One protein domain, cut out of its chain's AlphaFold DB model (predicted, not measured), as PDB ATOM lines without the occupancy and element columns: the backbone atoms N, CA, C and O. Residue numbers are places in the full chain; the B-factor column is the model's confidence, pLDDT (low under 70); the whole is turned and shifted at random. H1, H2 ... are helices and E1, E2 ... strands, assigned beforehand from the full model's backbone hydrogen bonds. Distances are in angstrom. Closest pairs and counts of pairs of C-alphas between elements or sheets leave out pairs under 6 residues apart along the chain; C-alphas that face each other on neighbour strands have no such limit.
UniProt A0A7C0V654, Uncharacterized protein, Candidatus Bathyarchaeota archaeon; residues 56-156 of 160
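AT A GLANCE: This is residues 56 to 156 of the 160 residues of an uncharacterized protein of Candidatus Bathyarchaeota archaeon (UniProt A0A7C0V654). A two-stranded hairpin, E1 and E2, packs on one long helix, H4, which crosses a helical hairpin of H1 and H2; short H3 packs on H2. Residues 62 to 67 and 151 to 156 stick out. The printed part has 101 residues, with two named strands and four named helices in the order E1 E2 H1 H2 H3 H4; the sheet E1 - E2 is antiparallel, the class is mostly helix, and the whole is compact, with a radius of gyration of the C-alphas of 13.9 A and spans of 43 by 34 by 22 A.

IN THESE COORDINATES: E1, residues 56 to 62, begins at C-alpha 56 (99.108, 7.278, 106.655); E2 is 67 to 73. H4, 132 to 155, is 34.2 A long, ending at C-alpha 155 (97.728, 14.346, 88.083). H1 is 77 to 91, H2 97 to 114 (25.3 A), H3 122 to 126.

HOW THE PARTS SIT: In the E1-E2 hairpin, N 59 and O 70 are 2.8 A apart, within hydrogen-bond range. The closest C-alphas of E1 and H4, Ile 57 and Thr 142, are 5.8 A apart. H4 touches H2 at a steep tilt of 56 degrees, the same way, with closest C-alphas Lys 108 and Ile 135, 6.7 A. H1 and H2, a helical hairpin, touch at a shallow tilt of 27 degrees, closest at Leu 86 and Ala 103, C-alphas 5.0 A. H3 touches H2, C-alphas of Glu 122 and Val 112 5.2 A apart. H1, H3 and H4 have every O i to N i+4 pair within hydrogen-bond range, H2 13 of 14.

THE WHOLE: The C-alphas farthest apart, Gly 95 and Ser 156, are 43.9 A apart. The printed part has no cut and no long link; residues 155 to 156 have pLDDT under 70.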
ATOM      1  N   THR A  56      99.469   8.655 106.341       87.62
ATOM      2  CA  THR A  56      99.108   7.278 106.655       87.62
ATOM      3  C   THR A  56      98.026   6.760 105.710       87.62
ATOM      4  O   THR A  56      97.184   7.519 105.221       87.62
ATOM      5  N   ILE A  57      98.088   5.468 105.401       92.06
ATOM      6  CA  ILE A  57      97.012   4.696 104.787       92.06
ATOM      7  C   ILE A  57      96.316   3.937 105.911       92.06
ATOM      8  O   ILE A  57      96.977   3.337 106.754       92.06
ATOM      9  N   LYS A  58      94.985   3.987 105.925       93.69
ATOM     10  CA  LYS A  58      94.159   3.311 106.923       93.69
ATOM     11  C   LYS A  58      93.560   2.050 106.316       93.69
ATOM     12  O   LYS A  58      92.939   2.120 105.254       93.69
ATOM     13  N   THR A  59      93.734   0.930 106.998       94.88
ATOM     14  CA  THR A  59      93.067  -0.340 106.708       94.88
ATOM     15  C   THR A  59      92.064  -0.588 107.822       94.88
ATOM     16  O   THR A  59      92.468  -0.765 108.968       94.88
ATOM     17  N   VAL A  60      90.775  -0.543 107.490       93.50
ATOM     18  CA  VAL A  60      89.690  -0.865 108.425       93.50
ATOM     19  C   VAL A  60      89.413  -2.359 108.320       93.50
ATOM     20  O   VAL A  60      89.284  -2.879 107.211       93.50
ATOM     21  N   LEU A  61      89.379  -3.026 109.466       91.44
ATOM     22  CA  LEU A  61      89.075  -4.442 109.629       91.44
ATOM     23  C   LEU A  61      87.934  -4.570 110.643       91.44
ATOM     24  O   LEU A  61      87.744  -3.674 111.464       91.44
ATOM     25  N   GLU A  62      87.181  -5.659 110.570       90.50
ATOM     26  CA  GLU A  62      86.030  -5.926 111.434       90.50
ATOM     27  C   GLU A  62      86.200  -7.301 112.084       90.50
ATOM     28  O   GLU A  62      86.574  -8.264 111.407       90.50
ATOM     29  N   ASP A  63      85.947  -7.377 113.387       87.38
ATOM     30  CA  ASP A  63      85.857  -8.616 114.156       87.38
ATOM     31  C   ASP A  63      84.506  -8.717 114.890       87.38
ATOM     32  O   ASP A  63      83.571  -7.952 114.647       87.38
ATOM     33  N   ASP A  64      84.376  -9.700 115.779       87.81
ATOM     34  CA  ASP A  64      83.181  -9.928 116.590       87.81
ATOM     35  C   ASP A  64      82.923  -8.841 117.652       87.81
ATOM     36  O   ASP A  64      81.814  -8.760 118.191       87.81
ATOM     37  N   LEU A  65      83.911  -7.990 117.937       87.75
ATOM     38  CA  LEU A  65      83.842  -6.873 118.880       87.75
ATOM     39  C   LEU A  65      83.680  -5.510 118.183       87.75
ATOM     40  O   LEU A  65      83.307  -4.534 118.843       87.75
ATOM     41  N   GLY A  66      83.902  -5.440 116.869       90.25
ATOM     42  CA  GLY A  66      83.592  -4.300 116.013       90.25
ATOM     43  C   GLY A  66      84.706  -3.944 115.029       90.25
ATOM     44  O   GLY A  66      85.557  -4.753 114.671       90.25
ATOM     45  N   GLU A  67      84.691  -2.695 114.558       92.38
ATOM     46  CA  GLU A  67      85.697  -2.199 113.618       92.38
ATOM     47  C   GLU A  67      86.958  -1.705 114.335       92.38
ATOM     48  O   GLU A  67      86.902  -0.925 115.291       92.38
ATOM     49  N   PHE A  68      88.120  -2.066 113.796       90.00
ATOM     50  CA  PHE A  68      89.411  -1.520 114.193       90.00
ATOM     51  C   PHE A  68      90.223  -1.075 112.974       90.00
ATOM     52  O   PHE A  68      89.979  -1.470 111.835       90.00
ATOM     53  N   THR A  69      91.181  -0.174 113.194       93.94
ATOM     54  CA  THR A  69      91.966   0.434 112.112       93.94
ATOM     55  C   THR A  69      93.454   0.217 112.317       93.94
ATOM     56  O   THR A  69      94.015   0.576 113.351       93.94
ATOM     57  N   ILE A  70      94.109  -0.285 111.273       94.38
ATOM     58  CA  ILE A  70      95.562  -0.360 111.175       94.38
ATOM     59  C   ILE A  70      96.044   0.773 110.269       94.38
ATOM     60  O   ILE A  70      95.566   0.937 109.146       94.38
ATOM     61  N   GLU A  71      96.994   1.564 110.758       94.31
ATOM     62  CA  GLU A  71      97.609   2.664 110.032       94.31
ATOM     63  C   GLU A  71      99.022   2.282 109.592       94.31
ATOM     64  O   GLU A  71      99.859   1.833 110.380       94.31
ATOM     65  N   THR A  72      99.307   2.508 108.316       94.38
ATOM     66  CA  THR A  72     100.629   2.310 107.725       94.38
ATOM     67  C   THR A  72     101.120   3.603 107.106       94.38
ATOM     68  O   THR A  72     100.339   4.423 106.624       94.38
ATOM     69  N   ARG A  73     102.431   3.823 107.094       91.62
ATOM     70  CA  ARG A  73     103.019   4.938 106.344       91.62
ATOM     71  C   ARG A  73     102.952   4.687 104.835       91.62
ATOM     72  O   ARG A  73     102.814   3.558 104.366       91.62
ATOM     73  N   LEU A  74     103.157   5.745 104.055       89.56
ATOM     74  CA  LEU A  74     103.370   5.604 102.616       89.56
ATOM     75  C   LEU A  74     104.571   4.697 102.305       89.56
ATOM     76  O   LEU A  74     105.655   4.849 102.880       89.56
ATOM     77  N   MET A  75     104.395   3.821 101.313       90.75
ATOM     78  CA  MET A  75     105.489   3.028 100.759       90.75
ATOM     79  C   MET A  75     106.432   3.894  99.911       90.75
ATOM     80  O   MET A  75     106.019   4.828  99.211       90.75
ATOM     81  N   THR A  76     107.709   3.539  99.890       87.25
ATOM     82  CA  THR A  76     108.692   3.999  98.901       87.25
ATOM     83  C   THR A  76     108.490   3.287  97.556       87.25
ATOM     84  O   THR A  76     107.701   2.351  97.432       87.25
ATOM     85  N   SER A  77     109.188   3.722  96.502       86.06
ATOM     86  CA  SER A  77     109.169   3.009  95.212       86.06
ATOM     87  C   SER A  77     109.730   1.589  95.321       86.06
ATOM     88  O   SER A  77     109.162   0.679  94.721       86.06
ATOM     89  N   GLY A  78     110.797   1.399  96.105       88.12
ATOM     90  CA  GLY A  78     111.403   0.089  96.348       88.12
ATOM     91  C   GLY A  78     110.472  -0.848  97.114       88.12
ATOM     92  O   GLY A  78     110.277  -1.987  96.701       88.12
ATOM     93  N   GLU A  79     109.818  -0.348  98.163       94.25
ATOM     94  CA  GLU A  79     108.831  -1.117  98.935       94.25
ATOM     95  C   GLU A  79     107.618  -1.498  98.083       94.25
ATOM     96  O   GLU A  79     107.198  -2.651  98.109       94.25
ATOM     97  N   ARG A  80     107.101  -0.577  97.254       94.75
ATOM     98  CA  ARG A  80     106.021  -0.897  96.305       94.75
ATOM     99  C   ARG A  80     106.427  -1.992  95.325       94.75
ATOM    100  O   ARG A  80     105.649  -2.905  95.073       94.75
ATOM    101  N   TYR A  81     107.632  -1.898  94.762       94.69
ATOM    102  CA  TYR A  81     108.145  -2.919  93.852       94.69
ATOM    103  C   TYR A  81     108.259  -4.276  94.554       94.69
ATOM    104  O   TYR A  81     107.776  -5.275  94.025       94.69
ATOM    105  N   ARG A  82     108.817  -4.305  95.771       97.00
ATOM    106  CA  ARG A  82     108.922  -5.518  96.591       97.00
ATOM    107  C   ARG A  82     107.546  -6.120  96.887       97.00
ATOM    108  O   ARG A  82     107.353  -7.306  96.643       97.00
ATOM    109  N   ALA A  83     106.581  -5.309  97.320       97.06
ATOM    110  CA  ALA A  83     105.212  -5.750  97.581       97.06
ATOM    111  C   ALA A  83     104.540  -6.336  96.324       97.06
ATOM    112  O   ALA A  83     103.873  -7.362  96.406       97.06
ATOM    113  N   LEU A  84     104.765  -5.745  95.143       96.88
ATOM    114  CA  LEU A  84     104.266  -6.286  93.872       96.88
ATOM    115  C   LEU A  84     104.897  -7.639  93.514       96.88
ATOM    116  O   LEU A  84     104.184  -8.519  93.037       96.88
ATOM    117  N   GLN A  85     106.203  -7.823  93.744       97.19
ATOM    118  CA  GLN A  85     106.874  -9.110  93.506       97.19
ATOM    119  C   GLN A  85     106.362 -10.203  94.451       97.19
ATOM    120  O   GLN A  85     106.110 -11.322  94.013       97.19
ATOM    121  N   LEU A  86     106.161  -9.876  95.727       97.25
ATOM    122  CA  LEU A  86     105.609 -10.804  96.718       97.25
ATOM    123  C   LEU A  86     104.143 -11.149  96.410       97.25
ATOM    124  O   LEU A  86     103.773 -12.316  96.430       97.25
ATOM    125  N   ASN A  87     103.329 -10.168  96.009       96.06
ATOM    126  CA  ASN A  87     101.956 -10.418  95.562       96.06
ATOM    127  C   ASN A  87     101.911 -11.309  94.310       96.06
ATOM    128  O   ASN A  87     101.075 -12.199  94.198       96.06
ATOM    129  N   LYS A  88     102.830 -11.093  93.361       95.19
ATOM    130  CA  LYS A  88     102.988 -11.984  92.207       95.19
ATOM    131  C   LYS A  88     103.330 -13.407  92.664       95.19
ATOM    132  O   LYS A  88     102.689 -14.343  92.205       95.19
ATOM    133  N   MET A  89     104.269 -13.554  93.599       94.94
ATOM    134  CA  MET A  89     104.666 -14.849  94.156       94.94
ATOM    135  C   MET A  89     103.500 -15.579  94.837       94.94
ATOM    136  O   MET A  89     103.350 -16.771  94.600       94.94
ATOM    137  N   LEU A  90     102.647 -14.879  95.599       93.56
ATOM    138  CA  LEU A  90     101.420 -15.453  96.178       93.56
ATOM    139  C   LEU A  90     100.456 -15.967  95.109       93.56
ATOM    140  O   LEU A  90      99.866 -17.029  95.260       93.56
ATOM    141  N   ARG A  91     100.278 -15.223  94.015       91.81
ATOM    142  CA  ARG A  91      99.388 -15.650  92.923       91.81
ATOM    143  C   ARG A  91      99.943 -16.842  92.147       91.81
ATOM    144  O   ARG A  91      99.173 -17.614  91.599       91.81
ATOM    145  N   GLU A  92     101.264 -16.971  92.088       93.81
ATOM    146  CA  GLU A  92     101.971 -18.059  91.403       93.81
ATOM    147  C   GLU A  92     102.276 -19.251  92.326       93.81
ATOM    148  O   GLU A  92     102.900 -20.218  91.888       93.81
ATOM    149  N   SER A  93     101.861 -19.208  93.597       92.44
ATOM    150  CA  SER A  93     102.123 -20.274  94.568       92.44
ATOM    151  C   SER A  93     101.106 -21.414  94.507       92.44
ATOM    152  O   SER A  93     101.004 -22.159  95.478       92.44
ATOM    153  N   GLU A  94     100.314 -21.546  93.438       85.94
ATOM    154  CA  GLU A  94      99.292 -22.596  93.298       85.94
ATOM    155  C   GLU A  94      99.887 -23.988  93.595       85.94
ATOM    156  O   GLU A  94     100.608 -24.564  92.783       85.94
ATOM    157  N   GLY A  95      99.610 -24.516  94.794       79.44
ATOM    158  CA  GLY A  95     100.125 -25.807  95.262       79.44
ATOM    159  C   GLY A  95     101.590 -25.832  95.724       79.44
ATOM    160  O   GLY A  95     102.113 -26.920  95.945       79.44
ATOM    161  N   ASP A  96     102.247 -24.679  95.890       93.06
ATOM    162  CA  ASP A  96     103.638 -24.546  96.349       93.06
ATOM    163  C   ASP A  96     103.698 -23.830  97.718       93.06
ATOM    164  O   ASP A  96     103.746 -22.592  97.782       93.06
ATOM    165  N   PRO A  97     103.686 -24.593  98.832       92.75
ATOM    166  CA  PRO A  97     103.690 -24.032 100.181       92.75
ATOM    167  C   PRO A  97     104.939 -23.208 100.501       92.75
ATOM    168  O   PRO A  97     104.856 -22.246 101.262       92.75
ATOM    169  N   GLU A  98     106.094 -23.543  99.919       94.62
ATOM    170  CA  GLU A  98     107.341 -22.816 100.176       94.62
ATOM    171  C   GLU A  98     107.301 -21.419  99.558       94.62
ATOM    172  O   GLU A  98     107.681 -20.437 100.203       94.62
ATOM    173  N   LYS A  99     106.795 -21.302  98.323       94.62
ATOM    174  CA  LYS A  99     106.577 -19.988  97.700       94.62
ATOM    175  C   LYS A  99     105.562 -19.159  98.466       94.62
ATOM    176  O   LYS A  99     105.795 -17.965  98.652       94.62
ATOM    177  N   TYR A 100     104.472 -19.780  98.915       95.62
ATOM    178  CA  TYR A 100     103.464 -19.100  99.723       95.62
ATOM    179  C   TYR A 100     104.083 -18.545 101.013       95.62
ATOM    180  O   TYR A 100     104.055 -17.335 101.239       95.62
ATOM    181  N   ALA A 101     104.749 -19.399 101.797       94.81
ATOM    182  CA  ALA A 101     105.389 -19.014 103.054       94.81
ATOM    183  C   ALA A 101     106.450 -17.921 102.857       94.81
ATOM    184  O   ALA A 101     106.517 -16.960 103.622       94.81
ATOM    185  N   LYS A 102     107.252 -18.011 101.790       96.38
ATOM    186  CA  LYS A 102     108.241 -16.981 101.451       96.38
ATOM    187  C   LYS A 102     107.590 -15.633 101.145       96.38
ATOM    188  O   LYS A 102     108.129 -14.592 101.526       96.38
ATOM    189  N   ALA A 103     106.454 -15.640 100.455       96.75
ATOM    190  CA  ALA A 103     105.743 -14.417 100.131       96.75
ATOM    191  C   ALA A 103     105.102 -13.779 101.375       96.75
ATOM    192  O   ALA A 103     105.256 -12.574 101.576       96.75
ATOM    193  N   ILE A 104     104.478 -14.590 102.236       96.81
ATOM    194  CA  ILE A 104     103.922 -14.151 103.524       96.81
ATOM    195  C   ILE A 104     105.009 -13.577 104.431       96.81
ATOM    196  O   ILE A 104     104.864 -12.454 104.908       96.81
ATOM    197  N   ASN A 105     106.137 -14.270 104.604       96.88
ATOM    198  CA  ASN A 105     107.248 -13.755 105.409       96.88
ATOM    199  C   ASN A 105     107.783 -12.428 104.854       96.88
ATOM    200  O   ASN A 105     108.029 -11.492 105.608       96.88
ATOM    201  N   GLY A 106     107.872 -12.293 103.528       96.81
ATOM    202  CA  GLY A 106     108.239 -11.021 102.911       96.81
ATOM    203  C   GLY A 106     107.227  -9.896 103.167       96.81
ATOM    204  O   GLY A 106     107.623  -8.732 103.243       96.81
ATOM    205  N   PHE A 107     105.935 -10.212 103.291       97.75
ATOM    206  CA  PHE A 107     104.912  -9.249 103.703       97.75
ATOM    207  C   PHE A 107     105.015  -8.891 105.187       97.75
ATOM    208  O   PHE A 107     104.939  -7.703 105.496       97.75
ATOM    209  N   LYS A 108     105.253  -9.865 106.075       97.31
ATOM    210  CA  LYS A 108     105.502  -9.620 107.505       97.31
ATOM    211  C   LYS A 108     106.673  -8.654 107.696       97.31
ATOM    212  O   LYS A 108     106.498  -7.611 108.316       97.31
ATOM    213  N   GLU A 109     107.809  -8.910 107.044       96.25
ATOM    214  CA  GLU A 109     108.978  -8.016 107.077       96.25
ATOM    215  C   GLU A 109     108.653  -6.592 106.597       96.25
ATOM    216  O   GLU A 109     109.117  -5.613 107.174       96.25
ATOM    217  N   LEU A 110     107.829  -6.446 105.551       96.25
ATOM    218  CA  LEU A 110     107.381  -5.125 105.106       96.25
ATOM    219  C   LEU A 110     106.490  -4.433 106.148       96.25
ATOM    220  O   LEU A 110     106.576  -3.214 106.288       96.25
ATOM    221  N   LEU A 111     105.631  -5.168 106.862       95.88
ATOM    222  CA  LEU A 111     104.751  -4.596 107.885       95.88
ATOM    223  C   LEU A 111     105.517  -4.073 109.094       95.88
ATOM    224  O   LEU A 111     105.141  -3.011 109.590       95.88
ATOM    225  N   VAL A 112     106.612  -4.725 109.492       94.06
ATOM    226  CA  VAL A 112     107.501  -4.229 110.559       94.06
ATOM    227  C   VAL A 112     107.965  -2.796 110.270       94.06
ATOM    228  O   VAL A 112     107.951  -1.937 111.148       94.06
ATOM    229  N   ASP A 113     108.298  -2.503 109.013       90.31
ATOM    230  CA  ASP A 113     108.788  -1.185 108.600       90.31
ATOM    231  C   ASP A 113     107.677  -0.174 108.268       90.31
ATOM    232  O   ASP A 113     107.917   1.045 108.240       90.31
ATOM    233  N   LEU A 114     106.492  -0.657 107.888       93.06
ATOM    234  CA  LEU A 114     105.395   0.161 107.366       93.06
ATOM    235  C   LEU A 114     104.346   0.505 108.418       93.06
ATOM    236  O   LEU A 114     103.726   1.567 108.310       93.06
ATOM    237  N   CYS A 115     104.104  -0.377 109.383       92.94
ATOM    238  CA  CYS A 115     103.084  -0.166 110.394       92.94
ATOM    239  C   CYS A 115     103.487   0.981 111.322       92.94
ATOM    240  O   CYS A 115     104.625   1.077 111.777       92.94
ATOM    241  N   VAL A 116     102.545   1.888 111.570       91.06
ATOM    242  CA  VAL A 116     102.720   2.993 112.520       91.06
ATOM    243  C   VAL A 116     101.677   2.959 113.637       91.06
ATOM    244  O   VAL A 116     101.702   3.826 114.512       91.06
ATOM    245  N   THR A 117     100.777   1.969 113.631       90.69
ATOM    246  CA  THR A 117      99.847   1.724 114.735       90.69
ATOM    247  C   THR A 117     100.627   1.314 115.989       90.69
ATOM    248  O   THR A 117     101.396   0.353 115.939       90.69
ATOM    249  N   PRO A 118     100.432   2.001 117.129       87.88
ATOM    250  CA  PRO A 118     101.071   1.621 118.384       87.88
ATOM    251  C   PRO A 118     100.716   0.189 118.805       87.88
ATOM    252  O   PRO A 118      99.549  -0.190 118.765       87.88
ATOM    253  N   GLY A 119     101.715  -0.578 119.245       86.69
ATOM    254  CA  GLY A 119     101.537  -1.949 119.743       86.69
ATOM    255  C   GLY A 119     101.573  -3.049 118.677       86.69
ATOM    256  O   GLY A 119     101.499  -4.215 119.041       86.69
ATOM    257  N   LEU A 120     101.706  -2.704 117.390       91.88
ATOM    258  CA  LEU A 120     101.879  -3.668 116.296       91.88
ATOM    259  C   LEU A 120     103.336  -3.653 115.811       91.88
ATOM    260  O   LEU A 120     103.650  -3.087 114.760       91.88
ATOM    261  N   ASP A 121     104.232  -4.200 116.628       89.44
ATOM    262  CA  ASP A 121     105.680  -4.199 116.410       89.44
ATOM    263  C   ASP A 121     106.192  -5.469 115.701       89.44
ATOM    264  O   ASP A 121     105.421  -6.271 115.169       89.44
ATOM    265  N   GLU A 122     107.518  -5.625 115.636       92.81
ATOM    266  CA  GLU A 122     108.165  -6.792 115.028       92.81
ATOM    267  C   GLU A 122     107.705  -8.106 115.663       92.81
ATOM    268  O   GLU A 122     107.413  -9.056 114.938       92.81
ATOM    269  N   GLU A 123     107.588  -8.153 116.992       94.50
ATOM    270  CA  GLU A 123     107.150  -9.351 117.707       94.50
ATOM    271  C   GLU A 123     105.719  -9.721 117.310       94.50
ATOM    272  O   GLU A 123     105.448 -10.881 116.994       94.50
ATOM    273  N   PHE A 124     104.826  -8.731 117.233       94.56
ATOM    274  CA  PHE A 124     103.460  -8.946 116.767       94.56
ATOM    275  C   PHE A 124     103.422  -9.508 115.336       94.56
ATOM    276  O   PHE A 124     102.843 -10.574 115.111       94.56
ATOM    277  N   TRP A 125     104.051  -8.830 114.368       95.00
ATOM    278  CA  TRP A 125     103.953  -9.195 112.947       95.00
ATOM    279  C   TRP A 125     104.664 -10.496 112.591       95.00
ATOM    280  O   TRP A 125     104.220 -11.206 111.687       95.00
ATOM    281  N   MET A 126     105.762 -10.807 113.280       93.50
ATOM    282  CA  MET A 126     106.531 -12.027 113.044       93.50
ATOM    283  C   MET A 126     105.968 -13.236 113.796       93.50
ATOM    284  O   MET A 126     106.365 -14.360 113.492       93.50
ATOM    285  N   SER A 127     105.027 -13.036 114.722       91.81
ATOM    286  CA  SER A 127     104.350 -14.137 115.410       91.81
ATOM    287  C   SER A 127     103.478 -14.980 114.467       91.81
ATOM    288  O   SER A 127     103.082 -14.551 113.379       91.81
ATOM    289  N   ASP A 128     103.135 -16.186 114.921       88.81
ATOM    290  CA  ASP A 128     102.166 -17.074 114.261       88.81
ATOM    291  C   ASP A 128     100.713 -16.781 114.685       88.81
ATOM    292  O   ASP A 128      99.787 -17.481 114.283       88.81
ATOM    293  N   ASN A 129     100.501 -15.743 115.501       87.50
ATOM    294  CA  ASN A 129      99.186 -15.385 116.040       87.50
ATOM    295  C   ASN A 129      98.393 -14.444 115.122       87.50
ATOM    296  O   ASN A 129      97.225 -14.168 115.390       87.50
ATOM    297  N   VAL A 130      99.021 -13.927 114.064       89.62
ATOM    298  CA  VAL A 130      98.379 -13.048 113.083       89.62
ATOM    299  C   VAL A 130      98.040 -13.862 111.849       89.62
ATOM    300  O   VAL A 130      98.903 -14.532 111.283       89.62
ATOM    301  N   SER A 131      96.785 -13.789 111.422       93.00
ATOM    302  CA  SER A 131      96.324 -14.514 110.250       93.00
ATOM    303  C   SER A 131      96.868 -13.906 108.950       93.00
ATOM    304  O   SER A 131      97.022 -12.687 108.799       93.00
ATOM    305  N   ASP A 132      97.168 -14.774 107.985       94.81
ATOM    306  CA  ASP A 132      97.785 -14.374 106.716       94.81
ATOM    307  C   ASP A 132      96.897 -13.428 105.897       94.81
ATOM    308  O   ASP A 132      97.401 -12.544 105.203       94.81
ATOM    309  N   ASP A 133      95.574 -13.557 105.994       93.81
ATOM    310  CA  ASP A 133      94.617 -12.670 105.333       93.81
ATOM    311  C   ASP A 133      94.713 -11.229 105.850       93.81
ATOM    312  O   ASP A 133      94.697 -10.300 105.040       93.81
ATOM    313  N   VAL A 134      94.916 -11.030 107.158       94.62
ATOM    314  CA  VAL A 134      95.149  -9.704 107.752       94.62
ATOM    315  C   VAL A 134      96.450  -9.111 107.214       94.62
ATOM    316  O   VAL A 134      96.472  -7.962 106.764       94.62
ATOM    317  N   ILE A 135      97.526  -9.901 107.184       96.56
ATOM    318  CA  ILE A 135      98.834  -9.479 106.659       96.56
ATOM    319  C   ILE A 135      98.710  -9.035 105.195       96.56
ATOM    320  O   ILE A 135      99.151  -7.940 104.821       96.56
ATOM    321  N   ILE A 136      98.068  -9.864 104.366       96.31
ATOM    322  CA  ILE A 136      97.838  -9.587 102.947       96.31
ATOM    323  C   ILE A 136      96.975  -8.330 102.780       96.31
ATOM    324  O   ILE A 136      97.337  -7.442 102.003       96.31
ATOM    325  N   ALA A 137      95.859  -8.223 103.507       95.88
ATOM    326  CA  ALA A 137      94.927  -7.105 103.398       95.88
ATOM    327  C   ALA A 137      95.609  -5.768 103.713       95.88
ATOM    328  O   ALA A 137      95.505  -4.818 102.928       95.88
ATOM    329  N   VAL A 138      96.368  -5.700 104.811       96.94
ATOM    330  CA  VAL A 138      97.065  -4.475 105.223       96.94
ATOM    331  C   VAL A 138      98.124  -4.078 104.194       96.94
ATOM    332  O   VAL A 138      98.164  -2.912 103.781       96.94
ATOM    333  N   ILE A 139      98.958  -5.013 103.723       97.12
ATOM    334  CA  ILE A 139      99.993  -4.708 102.722       97.12
ATOM    335  C   ILE A 139      99.383  -4.265 101.395       97.12
ATOM    336  O   ILE A 139      99.808  -3.246 100.841       97.12
ATOM    337  N   LEU A 140      98.393  -4.992 100.872       96.56
ATOM    338  CA  LEU A 140      97.805  -4.670  99.576       96.56
ATOM    339  C   LEU A 140      97.045  -3.344  99.624       96.56
ATOM    340  O   LEU A 140      97.223  -2.516  98.728       96.56
ATOM    341  N   ASN A 141      96.286  -3.077 100.688       96.75
ATOM    342  CA  ASN A 141      95.634  -1.781 100.859       96.75
ATOM    343  C   ASN A 141      96.665  -0.641 100.932       96.75
ATOM    344  O   ASN A 141      96.529   0.377 100.248       96.75
ATOM    345  N   THR A 142      97.761  -0.840 101.669       96.00
ATOM    346  CA  THR A 142      98.868   0.128 101.745       96.00
ATOM    347  C   THR A 142      99.518   0.371 100.382       96.00
ATOM    348  O   THR A 142      99.806   1.519 100.023       96.00
ATOM    349  N   LEU A 143      99.724  -0.686  99.593       95.94
ATOM    350  CA  LEU A 143     100.274  -0.621  98.239       95.94
ATOM    351  C   LEU A 143      99.370   0.188  97.306       95.94
ATOM    352  O   LEU A 143      99.836   1.150  96.685       95.94
ATOM    353  N   TYR A 144      98.085  -0.162  97.222       94.56
ATOM    354  CA  TYR A 144      97.128   0.528  96.358       94.56
ATOM    355  C   TYR A 144      96.909   1.977  96.797       94.56
ATOM    356  O   TYR A 144      96.950   2.882  95.959       94.56
ATOM    357  N   GLY A 145      96.770   2.220  98.102       93.06
ATOM    358  CA  GLY A 145      96.674   3.562  98.670       93.06
ATOM    359  C   GLY A 145      97.901   4.416  98.348       93.06
ATOM    360  O   GLY A 145      97.772   5.566  97.919       93.06
ATOM    361  N   SER A 146      99.100   3.838  98.454       90.69
ATOM    362  CA  SER A 146     100.350   4.517  98.097       90.69
ATOM    363  C   SER A 146     100.426   4.857  96.607       90.69
ATOM    364  O   SER A 146     100.828   5.965  96.255       90.69
ATOM    365  N   ILE A 147     100.041   3.929  95.722       90.44
ATOM    366  CA  ILE A 147     100.011   4.165  94.269       90.44
ATOM    367  C   ILE A 147      99.015   5.276  93.930       90.44
ATOM    368  O   ILE A 147      99.371   6.200  93.199       90.44
ATOM    369  N   LYS A 148      97.806   5.224  94.499       90.38
ATOM    370  CA  LYS A 148      96.763   6.231  94.289       90.38
ATOM    371  C   LYS A 148      97.238   7.622  94.702       90.38
ATOM    372  O   LYS A 148      97.201   8.537  93.892       90.38
ATOM    373  N   LEU A 149      97.787   7.770  95.909       85.75
ATOM    374  CA  LEU A 149      98.276   9.064  96.397       85.75
ATOM    375  C   LEU A 149      99.426   9.638  95.559       85.75
ATOM    376  O   LEU A 149      99.544  10.859  95.430       85.75
ATOM    377  N   VAL A 150     100.292   8.782  95.007       82.06
ATOM    378  CA  VAL A 150     101.328   9.216  94.060       82.06
ATOM    379  C   VAL A 150     100.698   9.634  92.732       82.06
ATOM    380  O   VAL A 150     101.053  10.688  92.208       82.06
ATOM    381  N   GLY A 151      99.750   8.850  92.212       81.06
ATOM    382  CA  GLY A 151      99.009   9.155  90.988       81.06
ATOM    383  C   GLY A 151      98.268  10.489  91.065       81.06
ATOM    384  O   GLY A 151      98.455  11.335  90.194       81.06
ATOM    385  N   ASP A 152      97.523  10.720  92.147       82.81
ATOM    386  CA  ASP A 152      96.789  11.963  92.405       82.81
ATOM    387  C   ASP A 152      97.738  13.169  92.464       82.81
ATOM    388  O   ASP A 152      97.478  14.219  91.870       82.81
ATOM    389  N   ALA A 153      98.889  13.008  93.128       76.56
ATOM    390  CA  ALA A 153      99.903  14.052  93.188       76.56
ATOM    391  C   ALA A 153     100.466  14.377  91.796       76.56
ATOM    392  O   ALA A 153     100.629  15.548  91.481       76.56
ATOM    393  N   VAL A 154     100.721  13.384  90.941       71.00
ATOM    394  CA  VAL A 154     101.199  13.620  89.566       71.00
ATOM    395  C   VAL A 154     100.112  14.257  88.698       71.00
ATOM    396  O   VAL A 154     100.403  15.182  87.939       71.00
ATOM    397  N   ALA A 155      98.863  13.804  88.824       68.00
ATOM    398  CA  ALA A 155      97.728  14.346  88.083       68.00
ATOM    399  C   ALA A 155      97.498  15.833  88.393       68.00
ATOM    400  O   ALA A 155      97.214  16.599  87.478       68.00
ATOM    401  N   SER A 156      97.713  16.267  89.642       66.06
ATOM    402  CA  SER A 156      97.590  17.683  90.023       66.06
ATOM    403  C   SER A 156      98.588  18.635  89.341       66.06
ATOM    404  O   SER A 156      98.357  19.840  89.345       66.06
TER     405      SER A 156